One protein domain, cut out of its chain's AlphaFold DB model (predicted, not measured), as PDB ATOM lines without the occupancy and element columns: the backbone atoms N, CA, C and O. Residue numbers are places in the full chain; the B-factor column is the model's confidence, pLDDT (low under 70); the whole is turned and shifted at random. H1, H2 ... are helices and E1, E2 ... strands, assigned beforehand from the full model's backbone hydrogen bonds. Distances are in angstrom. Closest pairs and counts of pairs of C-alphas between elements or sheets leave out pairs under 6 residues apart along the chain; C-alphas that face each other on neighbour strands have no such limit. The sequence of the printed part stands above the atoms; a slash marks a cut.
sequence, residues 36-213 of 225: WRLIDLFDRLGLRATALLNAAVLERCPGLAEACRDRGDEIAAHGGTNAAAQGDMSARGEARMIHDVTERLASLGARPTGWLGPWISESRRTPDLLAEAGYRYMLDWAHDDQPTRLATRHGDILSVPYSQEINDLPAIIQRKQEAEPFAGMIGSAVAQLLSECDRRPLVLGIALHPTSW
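Overview. This is residues 36 to 213 of the 225 residues of the protein "Chitooligosaccharide deacetylase" of Sphingomonas endophytica (UniProt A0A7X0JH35). A short parallel strand pair, E1 and E2, lies near the middle with H3 packed on it, and a separate hairpin of E3 and E4 has H5 packed on it; H4 bridges from E2 to H5. On another side H6 and H7 make a corner, and the tail after H7, residues 197 to 213, folds back between H7 and the strand pairs. The printed part has 178 residues with seven named helices and four named strands, in the order H1 E1 H2 H3 E2 H4 H5 E3 E4 H6 H7; under half of the residues are in these elements. The class is mixed, helices and strands, and the whole is compact, with a radius of gyration of the C-alphas of 16.5 A and spans of 43 by 38 by 30 A.

Along the chain. E3, residues 148 to 152, is 12.8 A long and E4, residues 155 to 159, 12.9 A. E1 is residues 50 to 53 and E2 residues 74 to 77. H1, residues 36 to 45, is 14.2 A long and begins at C-alpha 36 (235.375, 154.795, 144.003). H2 is residues 57 to 60, H3 residues 64 to 70, H5 residues 126 to 132 and H6 residues 168 to 174. H4, residues 91 to 106, is 22.4 A long. H7, residues 179 to 196, is 26.3 A long and ends at C-alpha 196 (204.652, 141.305, 137.271).

Arrangement. E3 and E4 are a hairpin, antiparallel at 143 degrees, with N 150 and O 157 within hydrogen-bond range at 2.8 A. Residues 137 to 138 pair, parallel, with residues 158 to 159 of E4 and with residues 114 to 115. The closest C-alphas of H5 and E3 are those of Asp 128 and Thr 152, 5.0 A apart. H5 and H4 touch, with residues 94 to 98 of H4 alone, at a steep tilt of 59 degrees; Ala 95 and Leu 129 have the closest C-alphas, 6.2 A. Those of E2 and H4 are Ala 77 and Thr 102, 7.0 A. E1 and E2 are parallel at 34 degrees, with N 51 and O 74 at 2.7 A, and with H2 and H3 between them form a strand-helix-strand unit, two parallel strands joined through helices, its crossover right-handed. The C-alphas of Ala 51 in E1 and Cys 68 in H3 are 6.9 A apart. H2 and H3 touch only at the corner, Leu 58 to Ala 65, C-alphas 6.4 A. H1 and H3 are close but not clearly touching, C-alphas of Ile 39 and Cys 68 at 7.7 A. H6 and H7 touch, with residues 179 to 182 of H7 alone, opposite ways at a steep tilt of 49 degrees, C-alphas of Ile 172 and Ala 179 at 7.0 A. H7 and H1 are apart. Each O i to N i+4 pair is within hydrogen-bond range in H1, H3, H4, H5, H6 and H7; H2 is too short for one.

Size, cuts and confidence. The C-alphas farthest apart, of Glu 59 and Arg 199, are 45.7 A apart. The links E2 to H4, H4 to H5 and H5 to E3 are long. The printed part has no cut, and residue 213 has a pLDDT under 70.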
ATOM      1  N   TRP A  36     235.274 153.697 144.967       95.88
ATOM      2  CA  TRP A  36     235.375 154.795 144.003       95.88
ATOM      3  C   TRP A  36     235.004 154.361 142.584       95.88
ATOM      4  O   TRP A  36     234.325 155.092 141.873       95.88
ATOM      5  N   ARG A  37     235.354 153.131 142.182       96.00
ATOM      6  CA  ARG A  37     234.914 152.581 140.888       96.00
ATOM      7  C   ARG A  37     233.403 152.389 140.809       96.00
ATOM      8  O   ARG A  37     232.837 152.570 139.732       96.00
ATOM      9  N   LEU A  38     232.770 151.995 141.916       95.94
ATOM     10  CA  LEU A  38     231.314 151.891 142.006       95.94
ATOM     11  C   LEU A  38     230.658 153.271 141.937       95.94
ATOM     12  O   LEU A  38     229.710 153.435 141.176       95.94
ATOM     13  N   ILE A  39     231.201 154.269 142.640       96.25
ATOM     14  CA  ILE A  39     230.757 155.669 142.530       96.25
ATOM     15  C   ILE A  39     230.823 156.134 141.067       96.25
ATOM     16  O   ILE A  39     229.802 156.523 140.505       96.25
ATOM     17  N   ASP A  40     231.977 155.973 140.410       95.94
ATOM     18  CA  ASP A  40     232.148 156.343 139.000       95.94
ATOM     19  C   ASP A  40     231.171 155.593 138.078       95.94
ATOM     20  O   ASP A  40     230.722 156.121 137.059       95.94
ATOM     21  N   LEU A  41     230.880 154.323 138.376       95.06
ATOM     22  CA  LEU A  41     229.911 153.526 137.627       95.06
ATOM     23  C   LEU A  41     228.500 154.090 137.775       95.06
ATOM     24  O   LEU A  41     227.829 154.286 136.762       95.06
ATOM     25  N   PHE A  42     228.059 154.359 139.000       96.75
ATOM     26  CA  PHE A  42     226.726 154.888 139.251       96.75
ATOM     27  C   PHE A  42     226.545 156.289 138.670       96.75
ATOM     28  O   PHE A  42     225.478 156.573 138.130       96.75
ATOM     29  N   ASP A  43     227.587 157.122 138.670       96.75
ATOM     30  CA  ASP A  43     227.552 158.431 138.014       96.75
ATOM     31  C   ASP A  43     227.428 158.311 136.494       96.75
ATOM     32  O   ASP A  43     226.595 158.989 135.891       96.75
ATOM     33  N   ARG A  44     228.168 157.389 135.859       97.25
ATOM     34  CA  ARG A  44     228.003 157.111 134.418       97.25
ATOM     35  C   ARG A  44     226.612 156.588 134.066       97.25
ATOM     36  O   ARG A  44     226.151 156.824 132.954       97.25
ATOM     37  N   LEU A  45     225.977 155.853 134.977       96.31
ATOM     38  CA  LEU A  45     224.627 155.315 134.793       96.31
ATOM     39  C   LEU A  45     223.523 156.306 135.195       96.31
ATOM     40  O   LEU A  45     222.355 156.035 134.932       96.31
ATOM     41  N   GLY A  46     223.864 157.435 135.825       97.06
ATOM     42  CA  GLY A  46     222.883 158.379 136.359       97.06
ATOM     43  C   GLY A  46     222.025 157.796 137.490       97.06
ATOM     44  O   GLY A  46     220.882 158.214 137.664       97.06
ATOM     45  N   LEU A  47     222.547 156.821 138.242       96.56
ATOM     46  CA  LEU A  47     221.822 156.126 139.307       96.56
ATOM     47  C   LEU A  47     222.256 156.604 140.697       96.56
ATOM     48  O   LEU A  47     223.445 156.784 140.978       96.56
ATOM     49  N   ARG A  48     221.280 156.757 141.594       96.75
ATOM     50  CA  ARG A  48     221.517 156.858 143.041       96.75
ATOM     51  C   ARG A  48     221.552 155.465 143.652       96.75
ATOM     52  O   ARG A  48     220.878 154.561 143.163       96.75
ATOM     53  N   ALA A  49     222.344 155.312 144.701       96.94
ATOM     54  CA  ALA A  49     222.470 154.076 145.452       96.94
ATOM     55  C   ALA A  49     222.151 154.316 146.933       96.94
ATOM     56  O   ALA A  49     222.175 155.450 147.417       96.94
ATOM     57  N   THR A  50     221.899 153.229 147.657       98.12
ATOM     58  CA  THR A  50     221.923 153.227 149.120       98.12
ATOM     59  C   THR A  50     223.281 152.695 149.567       98.12
ATOM     60  O   THR A  50     223.613 151.526 149.361       98.12
ATOM     61  N   ALA A  51     224.096 153.562 150.161       97.75
ATOM     62  CA  ALA A  51     225.380 153.212 150.743       97.75
ATOM     63  C   ALA A  51     225.168 152.582 152.128       97.75
ATOM     64  O   ALA A  51     224.809 153.260 153.092       97.75
ATOM     65  N   LEU A  52     225.419 151.275 152.224       97.94
ATOM     66  CA  LEU A  52     225.397 150.507 153.471       97.94
ATOM     67  C   LEU A  52     226.712 150.732 154.233       97.94
ATOM     68  O   LEU A  52     227.707 150.041 154.005       97.94
ATOM     69  N   LEU A  53     226.746 151.740 155.108       97.62
ATOM     70  CA  LEU A  53     227.986 152.185 155.747       97.62
ATOM     71  C   LEU A  53     228.139 151.639 157.163       97.62
ATOM     72  O   LEU A  53     227.294 151.848 158.035       97.62
ATOM     73  N   ASN A  54     229.287 151.007 157.426       97.69
ATOM     74  CA  ASN A  54     229.734 150.824 158.801       97.69
ATOM     75  C   ASN A  54     230.224 152.169 159.364       97.69
ATOM     76  O   ASN A  54     230.945 152.893 158.674       97.69
ATOM     77  N   ALA A  55     229.976 152.451 160.645       97.56
ATOM     78  CA  ALA A  55     230.460 153.685 161.276       97.56
ATOM     79  C   ALA A  55     231.998 153.834 161.236       97.56
ATOM     80  O   ALA A  55     232.509 154.946 161.122       97.56
ATOM     81  N   ALA A  56     232.752 152.726 161.269       96.56
ATOM     82  CA  ALA A  56     234.217 152.745 161.193       96.56
ATOM     83  C   ALA A  56     234.788 153.334 159.884       96.56
ATOM     84  O   ALA A  56     235.967 153.688 159.850       96.56
ATOM     85  N   VAL A  57     233.989 153.448 158.814       96.00
ATOM     86  CA  VAL A  57     234.423 154.072 157.548       96.00
ATOM     87  C   VAL A  57     234.810 155.539 157.754       96.00
ATOM     88  O   VAL A  57     235.785 155.980 157.154       96.00
ATOM     89  N   LEU A  58     234.117 156.254 158.648       96.00
ATOM     90  CA  LEU A  58     234.351 157.679 158.918       96.00
ATOM     91  C   LEU A  58     235.789 157.975 159.359       96.00
ATOM     92  O   LEU A  58     236.368 158.987 158.988       96.00
ATOM     93  N   GLU A  59     236.379 157.075 160.144       94.75
ATOM     94  CA  GLU A  59     237.734 157.247 160.676       94.75
ATOM     95  C   GLU A  59     238.793 156.633 159.766       94.75
ATOM     96  O   GLU A  59     239.905 157.142 159.656       94.75
ATOM     97  N   ARG A  60     238.471 155.500 159.137       93.25
ATOM     98  CA  ARG A  60     239.480 154.670 158.471       93.25
ATOM     99  C   ARG A  60     239.544 154.864 156.961       93.25
ATOM    100  O   ARG A  60     240.529 154.471 156.340       93.25
ATOM    101  N   CYS A  61     238.510 155.443 156.364       94.38
ATOM    102  CA  CYS A  61     238.442 155.752 154.937       94.38
ATOM    103  C   CYS A  61     237.871 157.169 154.741       94.38
ATOM    104  O   CYS A  61     236.796 157.315 154.153       94.38
ATOM    105  N   PRO A  62     238.563 158.206 155.254       91.31
ATOM    106  CA  PRO A  62     238.067 159.579 155.206       91.31
ATOM    107  C   PRO A  62     237.801 160.016 153.762       91.31
ATOM    108  O   PRO A  62     238.584 159.713 152.859       91.31
ATOM    109  N   GLY A  63     236.689 160.718 153.549       95.56
ATOM    110  CA  GLY A  63     236.233 161.173 152.239       95.56
ATOM    111  C   GLY A  63     235.275 160.206 151.541       95.56
ATOM    112  O   GLY A  63     234.513 160.646 150.685       95.56
ATOM    113  N   LEU A  64     235.267 158.910 151.885       96.81
ATOM    114  CA  LEU A  64     234.381 157.947 151.219       96.81
ATOM    115  C   LEU A  64     232.910 158.169 151.593       96.81
ATOM    116  O   LEU A  64     232.040 158.161 150.725       96.81
ATOM    117  N   ALA A  65     232.622 158.373 152.879       97.25
ATOM    118  CA  ALA A  65     231.256 158.610 153.338       97.25
ATOM    119  C   ALA A  65     230.729 159.973 152.860       97.25
ATOM    120  O   ALA A  65     229.573 160.089 152.450       97.25
ATOM    121  N   GLU A  66     231.596 160.987 152.858       97.50
ATOM    122  CA  GLU A  66     231.317 162.314 152.321       97.50
ATOM    123  C   GLU A  66     231.046 162.261 150.818       97.50
ATOM    124  O   GLU A  66     230.100 162.897 150.367       97.50
ATOM    125  N   ALA A  67     231.790 161.455 150.054       97.62
ATOM    126  CA  ALA A  67     231.538 161.279 148.626       97.62
ATOM    127  C   ALA A  67     230.135 160.714 148.360       97.62
ATOM    128  O   ALA A  67     229.420 161.256 147.521       97.62
ATOM    129  N   CYS A  68     229.700 159.689 149.105       97.56
ATOM    130  CA  CYS A  68     228.330 159.170 148.996       97.56
ATOM    131  C   CYS A  68     227.289 160.251 149.333       97.56
ATOM    132  O   CYS A  68     226.339 160.460 148.575       97.56
ATOM    133  N   ARG A  69     227.489 160.984 150.438       97.25
ATOM    134  CA  ARG A  69     226.610 162.093 150.847       97.25
ATOM    135  C   ARG A  69     226.517 163.175 149.771       97.25
ATOM    136  O   ARG A  69     225.415 163.592 149.430       97.25
ATOM    137  N   ASP A  70     227.649 163.642 149.254       97.38
ATOM    138  CA  ASP A  70     227.722 164.757 148.301       97.38
ATOM    139  C   ASP A  70     227.121 164.375 146.945       97.38
ATOM    140  O   ASP A  70     226.530 165.206 146.255       97.38
ATOM    141  N   ARG A  71     227.187 163.085 146.600       96.94
ATOM    142  CA  ARG A  71     226.464 162.502 145.470       96.94
ATOM    143  C   ARG A  71     224.959 162.427 145.722       96.94
ATOM    144  O   ARG A  71     224.214 162.224 144.777       96.94
ATOM    145  N   GLY A  72     224.479 162.607 146.947       96.69
ATOM    146  CA  GLY A  72     223.066 162.461 147.297       96.69
ATOM    147  C   GLY A  72     222.604 161.005 147.322       96.69
ATOM    148  O   GLY A  72     221.427 160.739 147.073       96.69
ATOM    149  N   ASP A  73     223.522 160.070 147.575       98.00
ATOM    150  CA  ASP A  73     223.156 158.697 147.907       98.00
ATOM    151  C   ASP A  73     222.497 158.638 149.278       98.00
ATOM    152  O   ASP A  73     222.812 159.412 150.188       98.00
ATOM    153  N   GLU A  74     221.591 157.681 149.443       98.12
ATOM    154  CA  GLU A  74     221.089 157.380 150.770       98.12
ATOM    155  C   GLU A  74     222.202 156.729 151.594       98.12
ATOM    156  O   GLU A  74     222.877 155.816 151.126       98.12
ATOM    157  N   ILE A  75     222.365 157.151 152.846       98.44
ATOM    158  CA  ILE A  75     223.228 156.465 153.808       98.44
ATOM    159  C   ILE A  75     222.346 155.638 154.741       98.44
ATOM    160  O   ILE A  75     221.606 156.181 155.566       98.44
ATOM    161  N   ALA A  76     222.453 154.317 154.620       98.56
ATOM    162  CA  ALA A  76     221.855 153.362 155.541       98.56
ATOM    163  C   ALA A  76     222.940 152.790 156.460       98.56
ATOM    164  O   ALA A  76     224.076 152.535 156.052       98.56
ATOM    165  N   ALA A  77     222.594 152.623 157.731       98.62
ATOM    166  CA  ALA A  77     223.526 152.150 158.736       98.62
ATOM    167  C   ALA A  77     223.755 150.643 158.596       98.62
ATOM    168  O   ALA A  77     222.819 149.868 158.407       98.62
ATOM    169  N   HIS A  78     225.014 150.233 158.723       98.00
ATOM    170  CA  HIS A  78     225.422 148.836 158.624       98.00
ATOM    171  C   HIS A  78     226.252 148.407 159.841       98.00
ATOM    172  O   HIS A  78     227.270 147.742 159.713       98.00
ATOM    173  N   GLY A  79     225.894 148.853 161.048       97.25
ATOM    174  CA  GLY A  79     226.638 148.567 162.281       97.25
ATOM    175  C   GLY A  79     228.033 149.213 162.384       97.25
ATOM    176  O   GLY A  79     228.419 150.084 161.606       97.25
ATOM    177  N   GLY A  80     228.802 148.828 163.408       96.44
ATOM    178  CA  GLY A  80     230.091 149.466 163.712       96.44
ATOM    179  C   GLY A  80     231.213 149.095 162.739       96.44
ATOM    180  O   GLY A  80     231.976 149.957 162.302       96.44
ATOM    181  N   THR A  81     231.308 147.810 162.406       95.25
ATOM    182  CA  THR A  81     232.340 147.183 161.567       95.25
ATOM    183  C   THR A  81     231.832 145.800 161.143       95.25
ATOM    184  O   THR A  81     231.097 145.166 161.896       95.25
ATOM    185  N   ASN A  82     232.253 145.305 159.978       94.38
ATOM    186  CA  ASN A  82     232.006 143.925 159.543       94.38
ATOM    187  C   ASN A  82     232.984 142.923 160.186       94.38
ATOM    188  O   ASN A  82     232.971 141.748 159.836       94.38
ATOM    189  N   ALA A  83     233.821 143.346 161.138       92.75
ATOM    190  CA  ALA A  83     234.607 142.443 161.983       92.75
ATOM    191  C   ALA A  83     233.776 141.771 163.093       92.75
ATOM    192  O   ALA A  83     234.258 140.857 163.757       92.75
ATOM    193  N   ALA A  84     232.530 142.203 163.299       91.69
ATOM    194  CA  ALA A  84     231.624 141.644 164.292       91.69
ATOM    195  C   ALA A  84     230.250 141.369 163.673       91.69
ATOM    196  O   ALA A  84     229.793 142.113 162.806       91.69
ATOM    197  N   ALA A  85     229.592 140.314 164.143       91.75
ATOM    198  CA  ALA A  85     228.187 140.039 163.873       91.75
ATOM    199  C   ALA A  85     227.336 140.568 165.039       91.75
ATOM    200  O   ALA A  85     227.755 140.490 166.196       91.75
ATOM    201  N   GLN A  86     226.159 141.129 164.747       91.06
ATOM    202  CA  GLN A  86     225.314 141.740 165.785       91.06
ATOM    203  C   GLN A  86     224.463 140.712 166.561       91.06
ATOM    204  O   GLN A  86     224.098 140.980 167.704       91.06
ATOM    205  N   GLY A  87     224.164 139.543 165.981       89.69
ATOM    206  CA  GLY A  87     223.128 138.632 166.483       89.69
ATOM    207  C   GLY A  87     223.403 138.048 167.868       89.69
ATOM    208  O   GLY A  87     222.473 137.858 168.656       89.69
ATOM    209  N   ASP A  88     224.680 137.853 168.198       88.44
ATOM    210  CA  ASP A  88     225.125 137.302 169.484       88.44
ATOM    211  C   ASP A  88     225.419 138.384 170.537       88.44
ATOM    212  O   ASP A  88     225.833 138.086 171.662       88.44
ATOM    213  N   MET A  89     225.204 139.662 170.209       94.19
ATOM    214  CA  MET A  89     225.379 140.737 171.176       94.19
ATOM    215  C   MET A  89     224.327 140.640 172.287       94.19
ATOM    216  O   MET A  89     223.157 140.315 172.075       94.19
ATOM    217  N   SER A  90     224.731 140.983 173.512       95.62
ATOM    218  CA  SER A  90     223.762 141.223 174.587       95.62
ATOM    219  C   SER A  90     222.806 142.355 174.195       95.62
ATOM    220  O   SER A  90     223.225 143.294 173.523       95.62
ATOM    221  N   ALA A  91     221.563 142.335 174.684       94.06
ATOM    222  CA  ALA A  91     220.576 143.379 174.378       94.06
ATOM    223  C   ALA A  91     221.106 144.804 174.640       94.06
ATOM    224  O   ALA A  91     220.928 145.702 173.824       94.06
ATOM    225  N   ARG A  92     221.827 145.003 175.755       96.62
ATOM    226  CA  ARG A  92     222.464 146.291 176.080       96.62
ATOM    227  C   ARG A  92     223.591 146.643 175.107       96.62
ATOM    228  O   ARG A  92     223.752 147.810 174.768       96.62
ATOM    229  N   GLY A  93     224.391 145.658 174.705       97.19
ATOM    230  CA  GLY A  93     225.477 145.854 173.744       97.19
ATOM    231  C   GLY A  93     224.953 146.211 172.355       97.19
ATOM    232  O   GLY A  93     225.461 147.139 171.740       97.19
ATOM    233  N   GLU A  94     223.913 145.516 171.905       97.38
ATOM    234  CA  GLU A  94     223.233 145.738 170.630       97.38
ATOM    235  C   GLU A  94     222.594 147.133 170.572       97.38
ATOM    236  O   GLU A  94     222.894 147.905 169.666       97.38
ATOM    237  N   ALA A  95     221.818 147.513 171.597       97.56
ATOM    238  CA  ALA A  95     221.214 148.844 171.695       97.56
ATOM    239  C   ALA A  95     222.267 149.965 171.700       97.56
ATOM    240  O   ALA A  95     222.123 150.973 171.010       97.56
ATOM    241  N   ARG A  96     223.364 149.770 172.446       98.00
ATOM    242  CA  ARG A  96     224.486 150.716 172.462       98.00
ATOM    243  C   ARG A  96     225.156 150.817 171.093       98.00
ATOM    244  O   ARG A  96     225.447 151.919 170.655       98.00
ATOM    245  N   MET A  97     225.380 149.692 170.418       97.81
ATOM    246  CA  MET A  97     225.982 149.670 169.084       97.81
ATOM    247  C   MET A  97     225.106 150.396 168.062       97.81
ATOM    248  O   MET A  97     225.626 151.228 167.322       97.81
ATOM    249  N   ILE A  98     223.791 150.156 168.069       98.38
ATOM    250  CA  ILE A  98     222.838 150.878 167.213       98.38
ATOM    251  C   ILE A  98     222.913 152.381 167.495       98.38
ATOM    252  O   ILE A  98     223.066 153.165 166.559       98.38
ATOM    253  N   HIS A  99     222.871 152.794 168.765       98.50
ATOM    254  CA  HIS A  99     222.979 154.203 169.150       98.50
ATOM    255  C   HIS A  99     224.294 154.838 168.670       98.50
ATOM    256  O   HIS A  99     224.262 155.830 167.941       98.50
ATOM    257  N   ASP A 100     225.436 154.233 169.004       98.38
ATOM    258  CA  ASP A 100     226.766 154.748 168.668       98.38
ATOM    259  C   ASP A 100     226.952 154.869 167.142       98.38
ATOM    260  O   ASP A 100     227.499 155.855 166.648       98.38
ATOM    261  N   VAL A 101     226.474 153.888 166.367       98.44
ATOM    262  CA  VAL A 101     226.512 153.925 164.894       98.44
ATOM    263  C   VAL A 101     225.619 155.031 164.343       98.44
ATOM    264  O   VAL A 101     226.042 155.763 163.447       98.44
ATOM    265  N   THR A 102     224.413 155.175 164.893       98.69
ATOM    266  CA  THR A 102     223.444 156.194 164.473       98.69
ATOM    267  C   THR A 102     224.016 157.594 164.662       98.69
ATOM    268  O   THR A 102     224.009 158.380 163.718       98.69
ATOM    269  N   GLU A 103     224.561 157.895 165.843       98.50
ATOM    270  CA  GLU A 103     225.135 159.212 166.149       98.50
ATOM    271  C   GLU A 103     226.356 159.520 165.280       98.50
ATOM    272  O   GLU A 103     226.494 160.623 164.752       98.50
ATOM    273  N   ARG A 104     227.230 158.529 165.067       98.38
ATOM    274  CA  ARG A 104     228.409 158.701 164.213       98.38
ATOM    275  C   ARG A 104     228.018 159.005 162.774       98.38
ATOM    276  O   ARG A 104     228.525 159.967 162.207       98.38
ATOM    277  N   LEU A 105     227.100 158.240 162.185       98.38
ATOM    278  CA  LEU A 105     226.659 158.484 160.809       98.38
ATOM    279  C   LEU A 105     225.829 159.770 160.683       98.38
ATOM    280  O   LEU A 105     225.922 160.441 159.658       98.38
ATOM    281  N   ALA A 106     225.103 160.178 161.730       98.06
ATOM    282  CA  ALA A 106     224.373 161.446 161.749       98.06
ATOM    283  C   ALA A 106     225.280 162.675 161.566       98.06
ATOM    284  O   ALA A 106     224.819 163.699 161.059       98.06
ATOM    285  N   SER A 107     226.572 162.571 161.905       97.00
ATOM    286  CA  SER A 107     227.561 163.629 161.649       97.00
ATOM    287  C   SER A 107     227.730 163.973 160.161       97.00
ATOM    288  O   SER A 107     228.192 165.065 159.836       97.00
ATOM    289  N   LEU A 108     227.280 163.101 159.247       96.56
ATOM    290  CA  LEU A 108     227.228 163.371 157.807       96.56
ATOM    291  C   LEU A 108     226.080 164.320 157.417       96.56
ATOM    292  O   LEU A 108     225.941 164.653 156.246       96.56
ATOM    293  N   GLY A 109     225.274 164.793 158.371       95.44
ATOM    294  CA  GLY A 109     224.252 165.826 158.168       95.44
ATOM    295  C   GLY A 109     222.812 165.315 158.212       95.44
ATOM    296  O   GLY A 109     221.888 166.120 158.310       95.44
ATOM    297  N   ALA A 110     222.604 163.997 158.193       95.56
ATOM    298  CA  ALA A 110     221.294 163.385 158.377       95.56
ATOM    299  C   ALA A 110     221.416 162.064 159.141       95.56
ATOM    300  O   ALA A 110     222.339 161.284 158.911       95.56
ATOM    301  N   ARG A 111     220.460 161.800 160.036       98.12
ATOM    302  CA  ARG A 111     220.358 160.503 160.714       98.12
ATOM    303  C   ARG A 111     219.978 159.416 159.696       98.12
ATOM    304  O   ARG A 111     219.039 159.644 158.928       98.12
ATOM    305  N   PRO A 112     220.655 158.252 159.690       98.38
ATOM    306  CA  PRO A 112     220.288 157.147 158.811       98.38
ATOM    307  C   PRO A 112     218.880 156.648 159.151       98.38
ATOM    308  O   PRO A 112     218.501 156.585 160.318       98.38
ATOM    309  N   THR A 113     218.101 156.297 158.126       98.31
ATOM    310  CA  THR A 113     216.727 155.787 158.311       98.31
ATOM    311  C   THR A 113     216.556 154.322 157.938       98.31
ATOM    312  O   THR A 113     215.521 153.738 158.260       98.31
ATOM    313  N   GLY A 114     217.567 153.749 157.284       98.69
ATOM    314  CA  GLY A 114     217.670 152.338 156.936       98.69
ATOM    315  C   GLY A 114     218.749 151.632 157.736       98.69
ATOM    316  O   GLY A 114     219.772 152.243 158.058       98.69
ATOM    317  N   TRP A 115     218.531 150.349 158.016       98.69
ATOM    318  CA  TRP A 115     219.500 149.478 158.673       98.69
ATOM    319  C   TRP A 115     219.688 148.167 157.910       98.69
ATOM    320  O   TRP A 115     218.719 147.545 157.483       98.69
ATOM    321  N   LEU A 116     220.933 147.712 157.803       98.31
ATOM    322  CA  LEU A 116     221.252 146.317 157.513       98.31
ATOM    323  C   LEU A 116     222.193 145.807 158.599       98.31
ATOM    324  O   LEU A 116     223.250 146.393 158.819       98.31
ATOM    325  N   GLY A 117     221.874 144.699 159.251       97.25
ATOM    326  CA  GLY A 117     222.785 144.074 160.201       97.25
ATOM    327  C   GLY A 117     224.137 143.715 159.581       97.25
ATOM    328  O   GLY A 117     224.164 143.141 158.489       97.25
ATOM    329  N   PRO A 118     225.279 143.972 160.253       94.25
ATOM    330  CA  PRO A 118     226.540 143.339 159.877       94.25
ATOM    331  C   PRO A 118     226.338 141.830 159.762       94.25
ATOM    332  O   PRO A 118     225.771 141.211 160.667       94.25
ATOM    333  N   TRP A 119     226.786 141.253 158.647       93.25
ATOM    334  CA  TRP A 119     226.598 139.830 158.331       93.25
ATOM    335  C   TRP A 119     225.142 139.361 158.237       93.25
ATOM    336  O   TRP A 119     224.909 138.157 158.287       93.25
ATOM    337  N   ILE A 120     224.171 140.274 158.107       95.19
ATOM    338  CA  ILE A 120     222.737 139.930 158.104       95.19
ATOM    339  C   ILE A 120     222.382 139.132 159.375       95.19
ATOM    340  O   ILE A 120     221.595 138.190 159.388       95.19
ATOM    341  N   SER A 121     223.076 139.459 160.467       95.12
ATOM    342  CA  SER A 121     223.035 138.705 161.713       95.12
ATOM    343  C   SER A 121     221.996 139.310 162.648       95.12
ATOM    344  O   SER A 121     222.316 139.728 163.752       95.12
ATOM    345  N   GLU A 122     220.755 139.449 162.196       95.44
ATOM    346  CA  GLU A 122     219.657 139.945 163.028       95.44
ATOM    347  C   GLU A 122     219.467 139.088 164.295       95.44
ATOM    348  O   GLU A 122     219.440 137.856 164.244       95.44
ATOM    349  N   SER A 123     219.314 139.737 165.451       96.06
ATOM    350  CA  SER A 123     218.826 139.102 166.674       96.06
ATOM    351  C   SER A 123     217.303 139.242 166.763       96.06
ATOM    352  O   SER A 123     216.709 140.167 166.218       96.06
ATOM    353  N   ARG A 124     216.642 138.413 167.581       95.06
ATOM    354  CA  ARG A 124     215.185 138.535 167.823       95.06
ATOM    355  C   ARG A 124     214.734 139.909 168.340       95.06
ATOM    356  O   ARG A 124     213.541 140.174 168.372       95.06
ATOM    357  N   ARG A 125     215.660 140.733 168.836       96.56
ATOM    358  CA  ARG A 125     215.381 142.058 169.402       96.56
ATOM    359  C   ARG A 125     215.705 143.182 168.426       96.56
ATOM    360  O   ARG A 125     215.281 144.304 168.682       96.56
ATOM    361  N   THR A 126     216.460 142.914 167.360       97.81
ATOM    362  CA  THR A 126     216.940 143.957 166.450       97.81
ATOM    363  C   THR A 126     215.789 144.796 165.886       97.81
ATOM    364  O   THR A 126     215.894 146.015 165.996       97.81
ATOM    365  N   PRO A 127     214.659 144.232 165.397       98.00
ATOM    366  CA  PRO A 127     213.556 145.054 164.890       98.00
ATOM    367  C   PRO A 127     213.003 146.035 165.935       98.00
ATOM    368  O   PRO A 127     212.809 147.211 165.631       98.00
ATOM    369  N   ASP A 128     212.826 145.587 167.186       98.31
ATOM    370  CA  ASP A 128     212.378 146.453 168.286       98.31
ATOM    371  C   ASP A 128     213.370 147.577 168.579       98.31
ATOM    372  O   ASP A 128     212.966 148.725 168.742       98.31
ATOM    373  N   LEU A 129     214.662 147.245 168.662       98.25
ATOM    374  CA  LEU A 129     215.713 148.210 168.978       98.25
ATOM    375  C   LEU A 129     215.874 149.255 167.868       98.25
ATOM    376  O   LEU A 129     216.128 150.425 168.147       98.25
ATOM    377  N   LEU A 130     215.712 148.849 166.607       98.50
ATOM    378  CA  LEU A 130     215.746 149.756 165.463       98.50
ATOM    379  C   LEU A 130     214.539 150.695 165.451       98.50
ATOM    380  O   LEU A 130     214.714 151.900 165.267       98.50
ATOM    381  N   ALA A 131     213.336 150.167 165.693       98.44
ATOM    382  CA  ALA A 131     212.131 150.983 165.807       98.44
ATOM    383  C   ALA A 131     212.236 151.978 166.977       98.44
ATOM    384  O   ALA A 131     211.952 153.162 166.802       98.44
ATOM    385  N   GLU A 132     212.733 151.539 168.139       98.19
ATOM    386  CA  GLU A 132     213.016 152.404 169.294       98.19
ATOM    387  C   GLU A 132     214.022 153.518 168.951       98.19
ATOM    388  O   GLU A 132     213.843 154.670 169.351       98.19
ATOM    389  N   ALA A 133     215.056 153.203 168.164       98.06
ATOM    390  CA  ALA A 133     216.064 154.163 167.712       98.06
ATOM    391  C   ALA A 133     215.584 155.103 166.582       98.06
ATOM    392  O   ALA A 133     216.301 156.044 166.223       98.06
ATOM    393  N   GLY A 134     214.375 154.892 166.048       98.00
ATOM    394  CA  GLY A 134     213.753 155.729 165.020       98.00
ATOM    395  C   GLY A 134     214.083 155.340 163.574       98.00
ATOM    396  O   GLY A 134     213.863 156.145 162.666       98.00
ATOM    397  N   TYR A 135     214.602 154.133 163.337       98.69
ATOM    398  CA  TYR A 135     214.759 153.601 161.983       98.69
ATOM    399  C   TYR A 135     213.392 153.324 161.355       98.69
ATOM    400  O   TYR A 135     212.459 152.875 162.018       98.69
ATOM    401  N   ARG A 136     213.270 153.593 160.052       98.50
ATOM    402  CA  ARG A 136     212.016 153.411 159.306       98.50
ATOM    403  C   ARG A 136     211.960 152.084 158.574       98.50
ATOM    404  O   ARG A 136     210.867 151.567 158.348       98.50
ATOM    405  N   TYR A 137     213.117 151.568 158.174       98.69
ATOM    406  CA  TYR A 137     213.189 150.302 157.474       98.69
ATOM    407  C   TYR A 137     214.463 149.521 157.794       98.69
ATOM    408  O   TYR A 137     215.466 150.082 158.241       98.69
ATOM    409  N   MET A 138     214.404 148.220 157.536       98.38
ATOM    410  CA  MET A 138     215.525 147.298 157.632       98.38
ATOM    411  C   MET A 138     215.615 146.385 156.410       98.38
ATOM    412  O   MET A 138     214.655 146.271 155.646       98.38
ATOM    413  N   LEU A 139     216.779 145.764 156.235       98.19
ATOM    414  CA  LEU A 139     217.155 145.008 155.040       98.19
ATOM    415  C   LEU A 139     217.589 143.566 155.357       98.19
ATOM    416  O   LEU A 139     218.098 142.879 154.485       98.19
ATOM    417  N   ASP A 140     217.446 143.086 156.593       96.88
ATOM    418  CA  ASP A 140     218.013 141.787 156.988       96.88
ATOM    419  C   ASP A 140     217.265 140.573 156.392       96.88
ATOM    420  O   ASP A 140     217.784 139.458 156.401       96.88
ATOM    421  N   TRP A 141     216.055 140.757 155.857       95.88
ATOM    422  CA  TRP A 141     215.207 139.650 155.414       95.88
ATOM    423  C   TRP A 141     215.152 139.530 153.890       95.88
ATOM    424  O   TRP A 141     215.115 140.525 153.174       95.88
ATOM    425  N   ALA A 142     215.087 138.293 153.399       94.25
ATOM    426  CA  ALA A 142     214.964 137.941 151.982       94.25
ATOM    427  C   ALA A 142     213.695 137.100 151.745       94.25
ATOM    428  O   ALA A 142     213.754 135.993 151.216       94.25
ATOM    429  N   HIS A 143     212.558 137.560 152.267       94.00
ATOM    430  CA  HIS A 143     211.346 136.748 152.447       94.00
ATOM    431  C   HIS A 143     210.193 137.088 151.498       94.00
ATOM    432  O   HIS A 143     209.172 136.405 151.545       94.00
ATOM    433  N   ASP A 144     210.325 138.127 150.677       95.06
ATOM    434  CA  ASP A 144     209.281 138.592 149.758       95.06
ATOM    435  C   ASP A 144     209.911 139.388 148.596       95.06
ATOM    436  O   ASP A 144     211.091 139.732 148.651       95.06
ATOM    437  N   ASP A 145     209.124 139.722 147.574       95.12
ATOM    438  CA  ASP A 145     209.485 140.693 146.528       95.12
ATOM    439  C   ASP A 145     208.862 142.079 146.805       95.12
ATOM    440  O   ASP A 145     209.055 143.035 146.049       95.12
ATOM    441  N   GLN A 146     208.086 142.203 147.889       96.12
ATOM    442  CA  GLN A 146     207.441 143.434 148.337       96.12
ATOM    443  C   GLN A 146     207.942 143.855 149.720       96.12
ATOM    444  O   GLN A 146     208.162 143.011 150.588       96.12
ATOM    445  N   PRO A 147     208.038 145.165 149.999       96.25
ATOM    446  CA  PRO A 147     208.232 145.628 151.361       96.25
ATOM    447  C   PRO A 147     207.072 145.203 152.272       96.25
ATOM    448  O   PRO A 147     205.905 145.470 151.980       96.25
ATOM    449  N   THR A 148     207.390 144.598 153.414       96.62
ATOM    450  CA  THR A 148     206.403 144.153 154.412       96.62
ATOM    451  C   THR A 148     206.616 144.872 155.735       96.62
ATOM    452  O   THR A 148     207.748 145.190 156.084       96.62
ATOM    453  N   ARG A 149     205.557 145.105 156.512       97.50
ATOM    454  CA  ARG A 149     205.699 145.656 157.868       97.50
ATOM    455  C   ARG A 149     205.971 144.543 158.872       97.50
ATOM    456  O   ARG A 149     205.246 143.552 158.895       97.50
ATOM    457  N   LEU A 150     206.977 144.741 159.716       97.38
ATOM    458  CA  LEU A 150     207.238 143.918 160.889       97.38
ATOM    459  C   LEU A 150     206.722 144.656 162.123       97.38
ATOM    460  O   LEU A 150     207.070 145.818 162.346       97.38
ATOM    461  N   ALA A 151     205.896 143.978 162.916       97.88
ATOM    462  CA  ALA A 151     205.394 144.524 164.167       97.88
ATOM    463  C   ALA A 151     206.508 144.527 165.221       97.88
ATOM    464  O   ALA A 151     207.185 143.517 165.420       97.88
ATOM    465  N   THR A 152     206.659 145.646 165.923       98.00
ATOM    466  CA  THR A 152     207.612 145.792 167.028       98.00
ATOM    467  C   THR A 152     206.912 146.370 168.257       98.00
ATOM    468  O   THR A 152     205.796 146.892 168.187       98.00
ATOM    469  N   ARG A 153     207.582 146.335 169.408       97.38
ATOM    470  CA  ARG A 153     207.133 146.977 170.653       97.38
ATOM    471  C   ARG A 153     207.033 148.504 170.539       97.38
ATOM    472  O   ARG A 153     206.378 149.120 171.377       97.38
ATOM    473  N   HIS A 154     207.649 149.103 169.518       96.81
ATOM    474  CA  HIS A 154     207.733 150.550 169.302       96.81
ATOM    475  C   HIS A 154     207.028 151.004 168.008       96.81
ATOM    476  O   HIS A 154     207.319 152.076 167.484       96.81
ATOM    477  N   GLY A 155     206.074 150.208 167.510       96.19
ATOM    478  CA  GLY A 155     205.367 150.441 166.245       96.19
ATOM    479  C   GLY A 155     205.875 149.537 165.125       96.19
ATOM    480  O   GLY A 155     206.614 148.588 165.372       96.19
ATOM    481  N   ASP A 156     205.476 149.800 163.888       97.81
ATOM    482  CA  ASP A 156     205.909 148.977 162.756       97.81
ATOM    483  C   ASP A 156     207.226 149.495 162.164       97.81
ATOM    484  O   ASP A 156     207.403 150.703 161.993       97.81
ATOM    485  N   ILE A 157     208.106 148.574 161.767       98.38
ATOM    486  CA  ILE A 157     209.273 148.857 160.921       98.38
ATOM    487  C   ILE A 157     209.089 148.190 159.555       98.38
ATOM    488  O   ILE A 157     208.559 147.081 159.456       98.38
ATOM    489  N   LEU A 158     209.483 148.863 158.472       98.31
ATOM    490  CA  LEU A 158     209.379 148.290 157.131       98.31
ATOM    491  C   LEU A 158     210.559 147.343 156.869       98.31
ATOM    492  O   LEU A 158     211.705 147.765 156.880       98.31
ATOM    493  N   SER A 159     210.301 146.075 156.588       97.81
ATOM    494  CA  SER A 159     211.303 145.181 156.014       97.81
ATOM    495  C   SER A 159     211.263 145.317 154.497       97.81
ATOM    496  O   SER A 159     210.247 145.002 153.874       97.81
ATOM    497  N   VAL A 160     212.339 145.849 153.917       97.88
ATOM    498  CA  VAL A 160     212.544 145.908 152.467       97.88
ATOM    499  C   VAL A 160     213.417 144.706 152.092       97.88
ATOM    500  O   VAL A 160     214.555 144.641 152.556       97.88
ATOM    501  N   PRO A 161     212.914 143.749 151.292       96.12
ATOM    502  CA  PRO A 161     213.640 142.513 151.035       96.12
ATOM    503  C   PRO A 161     215.018 142.719 150.393       96.12
ATOM    504  O   PRO A 161     215.165 143.441 149.403       96.12
ATOM    505  N   TYR A 162     216.028 142.045 150.939       95.06
ATOM    506  CA  TYR A 162     217.406 142.066 150.457       95.06
ATOM    507  C   TYR A 162     217.759 140.736 149.797       95.06
ATOM    508  O   TYR A 162     217.837 139.696 150.454       95.06
ATOM    509  N   SER A 163     217.986 140.760 148.483       91.81
ATOM    510  CA  SER A 163     218.258 139.542 147.716       91.81
ATOM    511  C   SER A 163     219.572 138.881 148.149       91.81
ATOM    512  O   SER A 163     220.623 139.525 148.192       91.81
ATOM    513  N   GLN A 164     219.526 137.576 148.431       91.75
ATOM    514  CA  GLN A 164     220.722 136.766 148.697       91.75
ATOM    515  C   GLN A 164     221.353 136.257 147.395       91.75
ATOM    516  O   GLN A 164     222.564 136.056 147.299       91.75
ATOM    517  N   GLU A 165     220.527 136.047 146.375       91.81
ATOM    518  CA  GLU A 165     220.921 135.528 145.077       91.81
ATOM    519  C   GLU A 165     221.575 136.616 144.230       91.81
ATOM    520  O   GLU A 165     222.638 136.366 143.651       91.81
ATOM    521  N   ILE A 166     220.968 137.811 144.197       96.25
ATOM    522  CA  ILE A 166     221.456 139.012 143.506       96.25
ATOM    523  C   ILE A 166     222.371 139.809 144.445       96.25
ATOM    524  O   ILE A 166     222.167 140.980 144.769       96.25
ATOM    525  N   ASN A 167     223.412 139.115 144.894       95.62
ATOM    526  CA  ASN A 167     224.434 139.632 145.782       95.62
ATOM    527  C   ASN A 167     225.806 139.133 145.329       95.62
ATOM    528  O   ASN A 167     226.061 137.925 145.283       95.62
ATOM    529  N   ASP A 168     226.684 140.063 144.957       94.56
ATOM    530  CA  ASP A 168     227.945 139.734 144.294       94.56
ATOM    531  C   ASP A 168     228.934 138.991 145.204       94.56
ATOM    532  O   ASP A 168     229.689 138.147 144.728       94.56
ATOM    533  N   LEU A 169     228.907 139.227 146.516       92.12
ATOM    534  CA  LEU A 169     229.815 138.584 147.457       92.12
ATOM    535  C   LEU A 169     229.540 137.070 147.570       92.12
ATOM    536  O   LEU A 169     230.445 136.287 147.270       92.12
ATOM    537  N   PRO A 170     228.331 136.586 147.922       92.38
ATOM    538  CA  PRO A 170     228.045 135.157 147.911       92.38
ATOM    539  C   PRO A 170     228.031 134.570 146.490       92.38
ATOM    540  O   PRO A 170     228.404 133.413 146.319       92.38
ATOM    541  N   ALA A 171     227.641 135.320 145.453       93.12
ATOM    542  CA  ALA A 171     227.683 134.832 144.067       93.12
ATOM    543  C   ALA A 171     229.118 134.577 143.574       93.12
ATOM    544  O   ALA A 171     229.483 133.455 143.216       93.12
ATOM    545  N   ILE A 172     229.956 135.610 143.586       90.69
ATOM    546  CA  ILE A 172     231.286 135.583 142.972       90.69
ATOM    547  C   ILE A 172     232.308 134.967 143.928       90.69
ATOM    548  O   ILE A 172     233.149 134.170 143.511       90.69
ATOM    549  N   ILE A 173     232.253 135.292 145.222       88.88
ATOM    550  CA  ILE A 173     233.288 134.859 146.168       88.88
ATOM    551  C   ILE A 173     232.991 133.481 146.746       88.88
ATOM    552  O   ILE A 173     233.897 132.651 146.780       88.88
ATOM    553  N   GLN A 174     231.762 133.198 147.175       88.44
ATOM    554  CA  GLN A 174     231.448 131.911 147.813       88.44
ATOM    555  C   GLN A 174     231.079 130.843 146.782       88.44
ATOM    556  O   GLN A 174     231.678 129.770 146.761       88.44
ATOM    557  N   ARG A 175     230.141 131.155 145.880       91.12
ATOM    558  CA  ARG A 175     229.670 130.237 144.830       91.12
ATOM    559  C   ARG A 175     230.579 130.194 143.597       91.12
ATOM    560  O   ARG A 175     230.323 129.398 142.699       91.12
ATOM    561  N   LYS A 176     231.643 131.012 143.561       90.31
ATOM    562  CA  LYS A 176     232.644 131.076 142.476       90.31
ATOM    563  C   LYS A 176     232.015 131.275 141.093       90.31
ATOM    564  O   LYS A 176     232.508 130.744 140.101       90.31
ATOM    565  N   GLN A 177     230.911 132.020 141.028       91.00
ATOM    566  CA  GLN A 177     230.266 132.343 139.763       91.00
ATOM    567  C   GLN A 177     231.092 133.380 138.997       91.00
ATOM    568  O   GLN A 177     231.648 134.313 139.579       91.00
ATOM    569  N   GLU A 178     231.140 133.223 137.676       90.62
ATOM    570  CA  GLU A 178     231.718 134.229 136.789       90.62
ATOM    571  C   GLU A 178     230.835 135.487 136.744       90.62
ATOM    572  O   GLU A 178     229.615 135.428 136.930       90.62
ATOM    573  N   ALA A 179     231.452 136.635 136.454       89.00
ATOM    574  CA  ALA A 179     230.761 137.927 136.448       89.00
ATOM    575  C   ALA A 179     229.649 138.010 135.385       89.00
ATOM    576  O   ALA A 179     228.606 138.609 135.636       89.00
ATOM    577  N   GLU A 180     229.847 137.388 134.220       92.06
ATOM    578  CA  GLU A 180     228.885 137.434 133.111       92.06
ATOM    579  C   GLU A 180     227.571 136.693 133.449       92.06
ATOM    580  O   GLU A 180     226.507 137.306 133.352       92.06
ATOM    581  N   PRO A 181     227.587 135.435 133.949       93.50
ATOM    582  CA  PRO A 181     226.388 134.807 134.504       93.50
ATOM    583  C   PRO A 181     225.712 135.619 135.612       93.50
ATOM    584  O   PRO A 181     224.486 135.699 135.631       93.50
ATOM    585  N   PHE A 182     226.478 136.240 136.517       94.25
ATOM    586  CA  PHE A 182     225.907 137.074 137.578       94.25
ATOM    587  C   PHE A 182     225.168 138.301 137.011       94.25
ATOM    588  O   PHE A 182     224.044 138.590 137.419       94.25
ATOM    589  N   ALA A 183     225.738 138.971 136.005       93.75
ATOM    590  CA  ALA A 183     225.057 140.045 135.282       93.75
ATOM    591  C   ALA A 183     223.784 139.545 134.571       93.75
ATOM    592  O   ALA A 183     222.742 140.202 134.620       93.75
ATOM    593  N   GLY A 184     223.832 138.350 133.974       96.44
ATOM    594  CA  GLY A 184     222.664 137.693 133.382       96.44
ATOM    595  C   GLY A 184     221.555 137.384 134.396       96.44
ATOM    596  O   GLY A 184     220.373 137.540 134.082       96.44
ATOM    597  N   MET A 185     221.916 137.007 135.628       96.12
ATOM    598  CA  MET A 185     220.958 136.811 136.723       96.12
ATOM    599  C   MET A 185     220.247 138.117 137.089       96.12
ATOM    600  O   MET A 185     219.026 138.109 137.228       96.12
ATOM    601  N   ILE A 186     220.975 139.239 137.167       96.75
ATOM    602  CA  ILE A 186     220.376 140.566 137.394       96.75
ATOM    603  C   ILE A 186     219.364 140.886 136.288       96.75
ATOM    604  O   ILE A 186     218.221 141.232 136.582       96.75
ATOM    605  N   GLY A 187     219.755 140.732 135.018       97.62
ATOM    606  CA  GLY A 187     218.865 140.999 133.883       97.62
ATOM    607  C   GLY A 187     217.608 140.125 133.890       97.62
ATOM    608  O   GLY A 187     216.511 140.619 133.630       97.62
ATOM    609  N   SER A 188     217.751 138.848 134.251       97.88
ATOM    610  CA  SER A 188     216.628 137.908 134.351       97.88
ATOM    611  C   SER A 188     215.671 138.276 135.488       97.88
ATOM    612  O   SER A 188     214.460 138.282 135.281       97.88
ATOM    613  N   ALA A 189     216.200 138.647 136.658       96.88
ATOM    614  CA  ALA A 189     215.394 139.094 137.793       96.88
ATOM    615  C   ALA A 189     214.618 140.379 137.463       96.88
ATOM    616  O   ALA A 189     213.416 140.458 137.708       96.88
ATOM    617  N   VAL A 190     215.269 141.359 136.828       96.88
ATOM    618  CA  VAL A 190     214.605 142.591 136.371       96.88
ATOM    619  C   VAL A 190     213.489 142.274 135.374       96.88
ATOM    620  O   VAL A 190     212.376 142.769 135.534       96.88
ATOM    621  N   ALA A 191     213.749 141.431 134.370       97.88
ATOM    622  CA  ALA A 191     212.742 141.055 133.380       97.88
ATOM    623  C   ALA A 191     211.531 140.356 134.019       97.88
ATOM    624  O   ALA A 191     210.390 140.656 133.662       97.88
ATOM    625  N   GLN A 192     211.770 139.469 134.989       96.81
ATOM    626  CA  GLN A 192     210.704 138.801 135.728       96.81
ATOM    627  C   GLN A 192     209.847 139.811 136.498       96.81
ATOM    628  O   GLN A 192     208.632 139.837 136.313       96.81
ATOM    629  N   LEU A 193     210.457 140.690 137.294       96.19
ATOM    630  CA  LEU A 193     209.704 141.653 138.100       96.19
ATOM    631  C   LEU A 193     208.959 142.682 137.240       96.19
ATOM    632  O   LEU A 193     207.827 143.038 137.557       96.19
ATOM    633  N   LEU A 194     209.531 143.104 136.108       96.94
ATOM    634  CA  LEU A 194     208.830 143.957 135.142       96.94
ATOM    635  C   LEU A 194     207.607 143.264 134.527       96.94
ATOM    636  O   LEU A 194     206.619 143.928 134.233       96.94
ATOM    637  N   SER A 195     207.625 141.938 134.360       97.25
ATOM    638  CA  SER A 195     206.449 141.201 133.868       97.25
ATOM    639  C   SER A 195     205.302 141.128 134.887       97.25
ATOM    640  O   SER A 195     204.163 140.816 134.534       97.25
ATOM    641  N   GLU A 196     205.588 141.428 136.155       96.56
ATOM    642  CA  GLU A 196     204.652 141.305 137.271       96.56
ATOM    643  C   GLU A 196     204.249 142.657 137.880       96.56
ATOM    644  O   GLU A 196     203.272 142.710 138.634       96.56
ATOM    645  N   CYS A 197     204.953 143.747 137.548       95.69
ATOM    646  CA  CYS A 197     204.817 145.039 138.224       95.69
ATOM    647  C   CYS A 197     203.443 145.701 138.049       95.69
ATOM    648  O   CYS A 197     203.009 146.451 138.920       95.69
ATOM    649  N   ASP A 198     202.712 145.380 136.979       96.00
ATOM    650  CA  ASP A 198     201.343 145.874 136.772       96.00
ATOM    651  C   ASP A 198     200.338 145.263 137.762       96.00
ATOM    652  O   ASP A 198     199.227 145.766 137.936       96.00
ATOM    653  N   ARG A 199     200.705 144.152 138.413       95.94
ATOM    654  CA  ARG A 199     199.825 143.397 139.317       95.94
ATOM    655  C   ARG A 199     200.074 143.713 140.789       95.94
ATOM    656  O   ARG A 199     199.189 143.467 141.607       95.94
ATOM    657  N   ARG A 200     201.274 144.185 141.132       93.44
ATOM    658  CA  ARG A 200     201.719 144.463 142.504       93.44
ATOM    659  C   ARG A 200     202.979 145.335 142.490       93.44
ATOM    660  O   ARG A 200     203.783 145.197 141.570       93.44
ATOM    661  N   PRO A 201     203.184 146.203 143.495       91.69
ATOM    662  CA  PRO A 201     204.463 146.885 143.661       91.69
ATOM    663  C   PRO A 201     205.547 145.846 143.957       91.69
ATOM    664  O   PRO A 201     205.284 144.903 144.686       91.69
ATOM    665  N   LEU A 202     206.745 146.005 143.401       95.81
ATOM    666  CA  LEU A 202     207.855 145.063 143.569       95.81
ATOM    667  C   LEU A 202     209.153 145.835 143.792       95.81
ATOM    668  O   LEU A 202     209.301 146.960 143.309       95.81
ATOM    669  N   VAL A 203     210.094 145.228 144.509       95.75
ATOM    670  CA  VAL A 203     211.440 145.764 144.727       95.75
ATOM    671  C   VAL A 203     212.488 144.702 144.412       95.75
ATOM    672  O   VAL A 203     212.281 143.522 144.665       95.75
ATOM    673  N   LEU A 204     213.634 145.128 143.878       96.19
ATOM    674  CA  LEU A 204     214.798 144.268 143.676       96.19
ATOM    675  C   LEU A 204     216.017 144.890 144.341       96.19
ATOM    676  O   LEU A 204     216.527 145.913 143.881       96.19
ATOM    677  N   GLY A 205     216.510 144.250 145.397       95.56
ATOM    678  CA  GLY A 205     217.820 144.567 145.949       95.56
ATOM    679  C   GLY A 205     218.928 144.028 145.046       95.56
ATOM    680  O   GLY A 205     218.972 142.828 144.787       95.56
ATOM    681  N   ILE A 206     219.835 144.899 144.591       96.56
ATOM    682  CA  ILE A 206     221.076 144.506 143.910       96.56
ATOM    683  C   ILE A 206     222.242 144.840 144.834       96.56
ATOM    684  O   ILE A 206     222.627 146.001 144.974       96.56
ATOM    685  N   ALA A 207     222.794 143.820 145.485       96.19
ATOM    686  CA  ALA A 207     223.868 143.998 146.448       96.19
ATOM    687  C   ALA A 207     225.242 143.896 145.778       96.19
ATOM    688  O   ALA A 207     225.614 142.853 145.234       96.19
ATOM    689  N   LEU A 208     225.997 144.995 145.844       95.62
ATOM    690  CA  LEU A 208     227.347 145.104 145.301       95.62
ATOM    691  C   LEU A 208     228.342 145.449 146.408       95.62
ATOM    692  O   LEU A 208     228.134 146.392 147.173       95.62
ATOM    693  N   HIS A 209     229.450 144.718 146.462       94.69
ATOM    694  CA  HIS A 209     230.504 144.907 147.447       94.69
ATOM    695  C   HIS A 209     231.746 145.485 146.770       94.69
ATOM    696  O   HIS A 209     232.272 144.875 145.837       94.69
ATOM    697  N   PRO A 210     232.312 146.599 147.269       93.25
ATOM    698  CA  PRO A 210     233.522 147.193 146.701       93.25
ATOM    699  C   PRO A 210     234.688 146.211 146.503       93.25
ATOM    700  O   PRO A 210     235.482 146.348 145.577       93.25
ATOM    701  N   THR A 211     234.786 145.195 147.361       87.19
ATOM    702  CA  THR A 211     235.817 144.146 147.327       87.19
ATOM    703  C   THR A 211     235.710 143.224 146.111       87.19
ATOM    704  O   THR A 211     236.721 142.690 145.656       87.19
ATOM    705  N   SER A 212     234.508 143.040 145.566       82.25
ATOM    706  CA  SER A 212     234.259 142.212 144.380       82.25
ATOM    707  C   SER A 212     234.700 142.918 143.091       82.25
ATOM    708  O   SER A 212     235.070 142.263 142.118       82.25
ATOM    709  N   TRP A 213     234.759 144.254 143.097       69.94
ATOM    710  CA  TRP A 213     235.054 145.107 141.935       69.94
ATOM    711  C   TRP A 213     236.560 145.396 141.730       69.94
ATOM    712  O   TRP A 213     236.993 146.486 141.329       69.94
TER     713      TRP A 213